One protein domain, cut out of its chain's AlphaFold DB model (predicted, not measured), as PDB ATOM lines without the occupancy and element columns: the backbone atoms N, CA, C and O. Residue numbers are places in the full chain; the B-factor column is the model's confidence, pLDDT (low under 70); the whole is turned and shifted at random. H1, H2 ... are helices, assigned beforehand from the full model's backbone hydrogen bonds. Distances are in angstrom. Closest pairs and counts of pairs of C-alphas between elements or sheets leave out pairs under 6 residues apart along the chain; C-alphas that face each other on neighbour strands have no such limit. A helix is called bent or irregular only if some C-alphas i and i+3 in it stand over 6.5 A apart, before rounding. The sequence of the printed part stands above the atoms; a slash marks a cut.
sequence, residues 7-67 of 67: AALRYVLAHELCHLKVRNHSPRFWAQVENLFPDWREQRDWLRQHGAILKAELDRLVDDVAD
ATOM      1  N   ALA A   7      36.420  22.038  39.610       96.12
ATOM      2  CA  ALA A   7      37.508  21.508  40.435       96.12
ATOM      3  C   ALA A   7      38.802  22.329  40.286       96.12
ATOM      4  O   ALA A   7      39.386  22.739  41.289       96.12
ATOM      5  N   ALA A   8      39.183  22.671  39.052       96.44
ATOM      6  CA  ALA A   8      40.346  23.505  38.768       96.44
ATOM      7  C   ALA A   8      40.181  24.929  39.326       96.44
ATOM      8  O   ALA A   8      41.119  25.479  39.903       96.44
ATOM      9  N   LEU A   9      38.975  25.503  39.232       96.50
ATOM     10  CA  LEU A   9      38.656  26.802  39.837       96.50
ATOM     11  C   LEU A   9      38.774  26.782  41.368       96.50
ATOM     12  O   LEU A   9      39.369  27.691  41.946       96.50
ATOM     13  N   ARG A  10      38.252  25.740  42.030       97.56
ATOM     14  CA  ARG A  10      38.376  25.578  43.490       97.56
ATOM     15  C   ARG A  10      39.830  25.443  43.934       97.56
ATOM     16  O   ARG A  10      40.201  26.033  44.945       97.56
ATOM     17  N   TYR A  11      40.651  24.736  43.161       97.88
ATOM     18  CA  TYR A  11      42.087  24.669  43.409       97.88
ATOM     19  C   TYR A  11      42.757  26.048  43.296       97.88
ATOM     20  O   TYR A  11      43.499  26.419  44.203       97.88
ATOM     21  N   VAL A  12      42.473  26.837  42.250       97.25
ATOM     22  CA  VAL A  12      43.017  28.207  42.130       97.25
ATOM     23  C   VAL A  12      42.573  29.073  43.306       97.25
ATOM     24  O   VAL A  12      43.399  29.749  43.906       97.25
ATOM     25  N   LEU A  13      41.305  29.004  43.713       97.50
ATOM     26  CA  LEU A  13      40.836  29.735  44.891       97.50
ATOM     27  C   LEU A  13      41.614  29.339  46.158       97.50
ATOM     28  O   LEU A  13      42.082  30.212  46.886       97.50
ATOM     29  N   ALA A  14      41.783  28.039  46.415       98.25
ATOM     30  CA  ALA A  14      42.573  27.555  47.546       98.25
ATOM     31  C   ALA A  14      44.035  28.039  47.472       98.25
ATOM     32  O   ALA A  14      44.588  28.480  48.479       98.25
ATOM     33  N   HIS A  15      44.631  28.021  46.277       98.56
ATOM     34  CA  HIS A  15      45.978  28.520  46.001       98.56
ATOM     35  C   HIS A  15      46.130  30.004  46.374       98.56
ATOM     36  O   HIS A  15      47.028  30.360  47.141       98.56
ATOM     37  N   GLU A  16      45.219  30.859  45.903       98.19
ATOM     38  CA  GLU A  16      45.247  32.295  46.198       98.19
ATOM     39  C   GLU A  16      44.988  32.590  47.685       98.19
ATOM     40  O   GLU A  16      45.627  33.463  48.277       98.19
ATOM     41  N   LEU A  17      44.117  31.820  48.348       98.44
ATOM     42  CA  LEU A  17      43.906  31.943  49.794       98.44
ATOM     43  C   LEU A  17      45.174  31.604  50.592       98.44
ATOM     44  O   LEU A  17      45.469  32.264  51.593       98.44
ATOM     45  N   CYS A  18      45.962  30.619  50.154       98.69
ATOM     46  CA  CYS A  18      47.250  30.312  50.781       98.69
ATOM     47  C   CYS A  18      48.256  31.466  50.638       98.69
ATOM     48  O   CYS A  18      49.055  31.696  51.555       98.69
ATOM     49  N   HIS A  19      48.180  32.258  49.561       98.62
ATOM     50  CA  HIS A  19      49.040  33.431  49.383       98.62
ATOM     51  C   HIS A  19      48.823  34.530  50.431       98.62
ATOM     52  O   HIS A  19      49.766  35.267  50.742       98.62
ATOM     53  N   LEU A  20      47.655  34.573  51.082       98.31
ATOM     54  CA  LEU A  20      47.401  35.468  52.217       98.31
ATOM     55  C   LEU A  20      48.308  35.167  53.424       98.31
ATOM     56  O   LEU A  20      48.598  36.064  54.217       98.31
ATOM     57  N   LYS A  21      48.773  33.917  53.568       98.00
ATOM     58  CA  LYS A  21      49.632  33.464  54.677       98.00
ATOM     59  C   LYS A  21      51.089  33.242  54.266       98.00
ATOM     60  O   LYS A  21      51.976  33.341  55.118       98.00
ATOM     61  N   VAL A  22      51.346  32.894  53.003       98.56
ATOM     62  CA  VAL A  22      52.687  32.612  52.467       98.56
ATOM     63  C   VAL A  22      52.810  33.188  51.052       98.56
ATOM     64  O   VAL A  22      52.261  32.655  50.095       98.56
ATOM     65  N   ARG A  23      53.566  34.278  50.895       97.69
ATOM     66  CA  ARG A  23      53.640  35.062  49.642       97.69
ATOM     67  C   ARG A  23      54.546  34.479  48.543       97.69
ATOM     68  O   ARG A  23      54.944  35.194  47.635       97.69
ATOM     69  N   ASN A  24      54.928  33.210  48.640       98.31
ATOM     70  CA  ASN A  24      55.739  32.521  47.635       98.31
ATOM     71  C   ASN A  24      55.371  31.036  47.590       98.31
ATOM     72  O   ASN A  24      54.756  30.527  48.520       98.31
ATOM     73  N   HIS A  25      55.799  30.321  46.551       98.44
ATOM     74  CA  HIS A  25      55.541  28.884  46.381       98.44
ATOM     75  C   HIS A  25      56.559  27.987  47.107       98.44
ATOM     76  O   HIS A  25      56.990  26.965  46.572       98.44
ATOM     77  N   SER A  26      56.980  28.369  48.317       98.69
ATOM     78  CA  SER A  26      57.895  27.570  49.151       98.69
ATOM     79  C   SER A  26      57.261  26.246  49.622       98.69
ATOM     80  O   SER A  26      56.041  26.086  49.558       98.69
ATOM     81  N   PRO A  27      58.035  25.290  50.174       98.69
ATOM     82  CA  PRO A  27      57.471  24.064  50.749       98.69
ATOM     83  C   PRO A  27      56.377  24.320  51.797       98.69
ATOM     84  O   PRO A  27      55.392  23.591  51.855       98.69
ATOM     85  N   ARG A  28      56.497  25.406  52.579       98.62
ATOM     86  CA  ARG A  28      55.469  25.826  53.543       98.62
ATOM     87  C   ARG A  28      54.157  26.214  52.856       98.62
ATOM     88  O   ARG A  28      53.095  25.913  53.390       98.62
ATOM     89  N   PHE A  29      54.218  26.874  51.701       98.81
ATOM     90  CA  PHE A  29      53.030  27.180  50.904       98.81
ATOM     91  C   PHE A  29      52.356  25.897  50.423       98.81
ATOM     92  O   PHE A  29      51.172  25.707  50.673       98.81
ATOM     93  N   TRP A  30      53.117  24.977  49.826       98.56
ATOM     94  CA  TRP A  30      52.552  23.721  49.322       98.56
ATOM     95  C   TRP A  30      51.980  22.839  50.431       98.56
ATOM     96  O   TRP A  30      50.947  22.218  50.221       98.56
ATOM     97  N   ALA A  31      52.572  22.849  51.628       98.50
ATOM     98  CA  ALA A  31      51.987  22.186  52.791       98.50
ATOM     99  C   ALA A  31      50.632  22.800  53.196       98.50
ATOM    100  O   ALA A  31      49.731  22.079  53.615       98.50
ATOM    101  N   GLN A  32      50.454  24.121  53.067       98.56
ATOM    102  CA  GLN A  32      49.152  24.750  53.313       98.56
ATOM    103  C   GLN A  32      48.130  24.429  52.225       98.56
ATOM    104  O   GLN A  32      46.974  24.186  52.564       98.56
ATOM    105  N   VAL A  33      48.552  24.397  50.960       98.69
ATOM    106  CA  VAL A  33      47.686  23.990  49.848       98.69
ATOM    107  C   VAL A  33      47.212  22.551  50.048       98.69
ATOM    108  O   VAL A  33      46.012  22.321  50.017       98.69
ATOM    109  N   GLU A  34      48.122  21.617  50.339       98.62
ATOM    110  CA  GLU A  34      47.801  20.205  50.608       98.62
ATOM    111  C   GLU A  34      46.807  20.053  51.770       98.62
ATOM    112  O   GLU A  34      45.826  19.329  51.655       98.62
ATOM    113  N   ASN A  35      47.005  20.792  52.868       98.06
ATOM    114  CA  ASN A  35      46.091  20.752  54.012       98.06
ATOM    115  C   ASN A  35      44.686  21.292  53.692       98.06
ATOM    116  O   ASN A  35      43.711  20.833  54.281       98.06
ATOM    117  N   LEU A  36      44.576  22.303  52.825       97.75
ATOM    118  CA  LEU A  36      43.297  22.925  52.469       97.75
ATOM    119  C   LEU A  36      42.582  22.181  51.330       97.75
ATOM    120  O   LEU A  36      41.354  22.179  51.271       97.75
ATOM    121  N   PHE A  37      43.347  21.585  50.417       98.19
ATOM    122  CA  PHE A  37      42.858  20.941  49.204       98.19
ATOM    123  C   PHE A  37      43.784  19.762  48.826       98.19
ATOM    124  O   PHE A  37      44.712  19.949  48.039       98.19
ATOM    125  N   PRO A  38      43.560  18.550  49.370       97.44
ATOM    126  CA  PRO A  38      44.459  17.400  49.181       97.44
ATOM    127  C   PRO A  38      44.676  17.000  47.712       97.44
ATOM    128  O   PRO A  38      45.790  16.705  47.291       97.44
ATOM    129  N   ASP A  39      43.643  17.115  46.873       95.38
ATOM    130  CA  ASP A  39      43.700  16.708  45.459       95.38
ATOM    131  C   ASP A  39      44.330  17.774  44.533       95.38
ATOM    132  O   ASP A  39      44.150  17.768  43.311       95.38
ATOM    133  N   TRP A  40      45.076  18.737  45.085       98.12
ATOM    134  CA  TRP A  40      45.572  19.901  44.337       98.12
ATOM    135  C   TRP A  40      46.523  19.541  43.194       98.12
ATOM    136  O   TRP A  40      46.643  20.297  42.227       98.12
ATOM    137  N   ARG A  41      47.219  18.404  43.294       98.38
ATOM    138  CA  ARG A  41      48.196  17.963  42.288       98.38
ATOM    139  C   ARG A  41      47.529  17.669  40.954       98.38
ATOM    140  O   ARG A  41      48.000  18.164  39.935       98.38
ATOM    141  N   GLU A  42      46.408  16.951  40.983       98.19
ATOM    142  CA  GLU A  42      45.620  16.642  39.790       98.19
ATOM    143  C   GLU A  42      45.149  17.933  39.112       98.19
ATOM    144  O   GLU A  42      45.344  18.128  37.913       98.19
ATOM    145  N   GLN A  43      44.615  18.869  39.899       98.06
ATOM    146  CA  GLN A  43      44.099  20.133  39.374       98.06
ATOM    147  C   GLN A  43      45.217  21.042  38.848       98.06
ATOM    148  O   GLN A  43      45.048  21.715  37.826       98.06
ATOM    149  N   ARG A  44      46.394  21.038  39.491       97.88
ATOM    150  CA  ARG A  44      47.578  21.746  38.989       97.88
ATOM    151  C   ARG A  44      48.038  21.172  37.656       97.88
ATOM    152  O   ARG A  44      48.356  21.944  36.751       97.88
ATOM    153  N   ASP A  45      48.114  19.853  37.539       98.25
ATOM    154  CA  ASP A  45      48.581  19.210  36.315       98.25
ATOM    155  C   ASP A  45      47.566  19.389  35.179       98.25
ATOM    156  O   ASP A  45      47.963  19.717  34.060       98.25
ATOM    157  N   TRP A  46      46.266  19.339  35.480       97.56
ATOM    158  CA  TRP A  46      45.218  19.701  34.529       97.56
ATOM    159  C   TRP A  46      45.376  21.142  34.024       97.56
ATOM    160  O   TRP A  46      45.377  21.373  32.813       97.56
ATOM    161  N   LEU A  47      45.584  22.114  34.922       96.88
ATOM    162  CA  LEU A  47      45.789  23.519  34.543       96.88
ATOM    163  C   LEU A  47      47.074  23.738  33.740       96.88
ATOM    164  O   LEU A  47      47.089  24.582  32.848       96.88
ATOM    165  N   ARG A  48      48.140  22.981  34.014       97.00
ATOM    166  CA  ARG A  48      49.372  23.024  33.209       97.00
ATOM    167  C   ARG A  48      49.139  22.542  31.781       97.00
ATOM    168  O   ARG A  48      49.720  23.107  30.863       97.00
ATOM    169  N   GLN A  49      48.299  21.526  31.606       97.94
ATOM    170  CA  GLN A  49      47.993  20.953  30.295       97.94
ATOM    171  C   GLN A  49      47.008  21.817  29.492       97.94
ATOM    172  O   GLN A  49      47.193  21.997  28.293       97.94
ATOM    173  N   HIS A  50      45.987  22.387  30.140       97.12
ATOM    174  CA  HIS A  50      44.860  23.032  29.447       97.12
ATOM    175  C   HIS A  50      44.850  24.564  29.564       97.12
ATOM    176  O   HIS A  50      44.148  25.240  28.814       97.12
ATOM    177  N   GLY A  51      45.619  25.144  30.491       95.19
ATOM    178  CA  GLY A  51      45.523  26.561  30.852       95.19
ATOM    179  C   GLY A  51      45.814  27.529  29.704       95.19
ATOM    180  O   GLY A  51      45.154  28.562  29.608       95.19
ATOM    181  N   ALA A  52      46.748  27.184  28.814       95.69
ATOM    182  CA  ALA A  52      47.070  28.003  27.645       95.69
ATOM    183  C   ALA A  52      45.895  28.079  26.655       95.69
ATOM    184  O   ALA A  52      45.539  29.167  26.211       95.69
ATOM    185  N   ILE A  53      45.251  26.942  26.373       96.19
ATOM    186  CA  ILE A  53      44.107  26.863  25.454       96.19
ATOM    187  C   ILE A  53      42.908  27.621  26.032       96.19
ATOM    188  O   ILE A  53      42.302  28.433  25.343       96.19
ATOM    189  N   LEU A  54      42.612  27.440  27.323       95.56
ATOM    190  CA  LEU A  54      41.525  28.178  27.984       95.56
ATOM    191  C   LEU A  54      41.745  29.690  27.982       95.56
ATOM    192  O   LEU A  54      40.774  30.441  28.040       95.56
ATOM    193  N   LYS A  55      43.005  30.138  28.014       93.75
ATOM    194  CA  LYS A  55      43.334  31.559  27.907       93.75
ATOM    195  C   LYS A  55      43.049  32.060  26.492       93.75
ATOM    196  O   LYS A  55      42.318  33.027  26.361       93.75
ATOM    197  N   ALA A  56      43.541  31.358  25.473       95.00
ATOM    198  CA  ALA A  56      43.307  31.726  24.080       95.00
ATOM    199  C   ALA A  56      41.809  31.784  23.725       95.00
ATOM    200  O   ALA A  56      41.368  32.737  23.093       95.00
ATOM    201  N   GLU A  57      41.011  30.811  24.177       94.88
ATOM    202  CA  GLU A  57      39.558  30.826  23.953       94.88
ATOM    203  C   GLU A  57      38.858  31.972  24.681       94.88
ATOM    204  O   GLU A  57      37.921  32.559  24.148       94.88
ATOM    205  N   LEU A  58      39.299  32.305  25.898       93.44
ATOM    206  CA  LEU A  58      38.749  33.449  26.618       93.44
ATOM    207  C   LEU A  58      39.063  34.756  25.887       93.44
ATOM    208  O   LEU A  58      38.163  35.573  25.740       93.44
ATOM    209  N   ASP A  59      40.305  34.929  25.434       93.88
ATOM    210  CA  ASP A  59      40.734  36.124  24.706       93.88
ATOM    211  C   ASP A  59      39.892  36.286  23.423       93.88
ATOM    212  O   ASP A  59      39.276  37.329  23.228       93.88
ATOM    213  N   ARG A  60      39.715  35.209  22.640       94.38
ATOM    214  CA  ARG A  60      38.852  35.208  21.443       94.38
ATOM    215  C   ARG A  60      37.407  35.614  21.747       94.38
ATOM    216  O   ARG A  60      36.837  36.427  21.036       94.38
ATOM    217  N   LEU A  61      36.804  35.045  22.794       93.00
ATOM    218  CA  LEU A  61      35.420  35.363  23.170       93.00
ATOM    219  C   LEU A  61      35.252  36.807  23.655       93.00
ATOM    220  O   LEU A  61      34.164  37.361  23.529       93.00
ATOM    221  N   VAL A  62      36.285  37.387  24.267       92.56
ATOM    222  CA  VAL A  62      36.267  38.787  24.702       92.56
ATOM    223  C   VAL A  62      36.362  39.716  23.498       92.56
ATOM    224  O   VAL A  62      35.594  40.673  23.435       92.56
ATOM    225  N   ASP A  63      37.242  39.408  22.546       93.06
ATOM    226  CA  ASP A  63      37.388  40.176  21.308       93.06
ATOM    227  C   ASP A  63      36.083  40.144  20.487       93.06
ATOM    228  O   ASP A  63      35.574  41.198  20.117       93.06
ATOM    229  N   ASP A  64      35.455  38.968  20.338       89.12
ATOM    230  CA  ASP A  64      34.180  38.788  19.616       89.12
ATOM    231  C   ASP A  64      33.001  39.604  20.207       89.12
ATOM    232  O   ASP A  64      31.995  39.811  19.531       89.12
ATOM    233  N   VAL A  65      33.070  40.008  21.482       86.38
ATOM    234  CA  VAL A  65      32.035  40.821  22.161       86.38
ATOM    235  C   VAL A  65      32.378  42.315  22.146       86.38
ATOM    236  O   VAL A  65      31.501  43.151  22.379       86.38
ATOM    237  N   ALA A  66      33.652  42.653  21.947       76.19
ATOM    238  CA  ALA A  66      34.130  44.029  21.911       76.19
ATOM    239  C   ALA A  66      33.942  44.695  20.533       76.19
ATOM    240  O   ALA A  66      33.928  45.929  20.476       76.19
ATOM    241  N   ASP A  67      33.779  43.892  19.478       59.69
ATOM    242  CA  ASP A  67      33.393  44.294  18.116       59.69
ATOM    243  C   ASP A  67      31.862  44.397  17.933       59.69
ATOM    244  O   ASP A  67      31.416  45.300  17.180       59.69
TER     245      ASP A  67
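This is residues 7 to 67 of the 67 residues of the protein "M48 family metallopeptidase" of Rhodanobacter denitrificans (UniProt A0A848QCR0). A long bent helix, H3, has its first arm packed on H1 in a small three-helix head with H2, while residues 52 to 67 stick out as a free arm. The printed part has 61 residues with three named helices in the order H1, H2, H3, and is all helix. It is loose, radius of gyration of the C-alphas 14.4 A, spanning 45 by 22 by 16 A; the free arm makes much of the length.

H3, residues 40 to 66, was assigned as one helix by its hydrogen bonds but is bent: C-alphas 49 and 52 are 7.6 A apart. Its arms are H3a, residues 40 to 49, 14.3 A, and H3b, residues 52 to 66, 21.4 A, ending at C-alpha 66 (34.130, 44.029, 21.911). H1, residues 7 to 19, is 18.8 A long from C-alpha 7 (37.508, 21.508, 40.435). H2, residues 27 to 36, is 14.3 A long.

H3a and H3b stand at a steep tilt of 65 degrees. H3a touches H1, through residues 7 to 11 of H1 alone, closest at the C-alphas of Ala 8 and Gln 43, 5.1 A. H1 touches H2 with residues 14 to 19 alone, closest at the C-alphas of His 15 and Val 33, 6.2 A, opposite ways at a steep tilt of 50 degrees. H3b is apart from H1 and H2. Every O i to N i+4 pair is within hydrogen-bond range in H1, H2 and H3a; in H3b 10 of 11 are.

The C-alphas farthest apart, of Arg 28 and Asp 67, are 45.6 A apart. The printed part has no cut and no long link; residue 67 alone has pLDDT under 70.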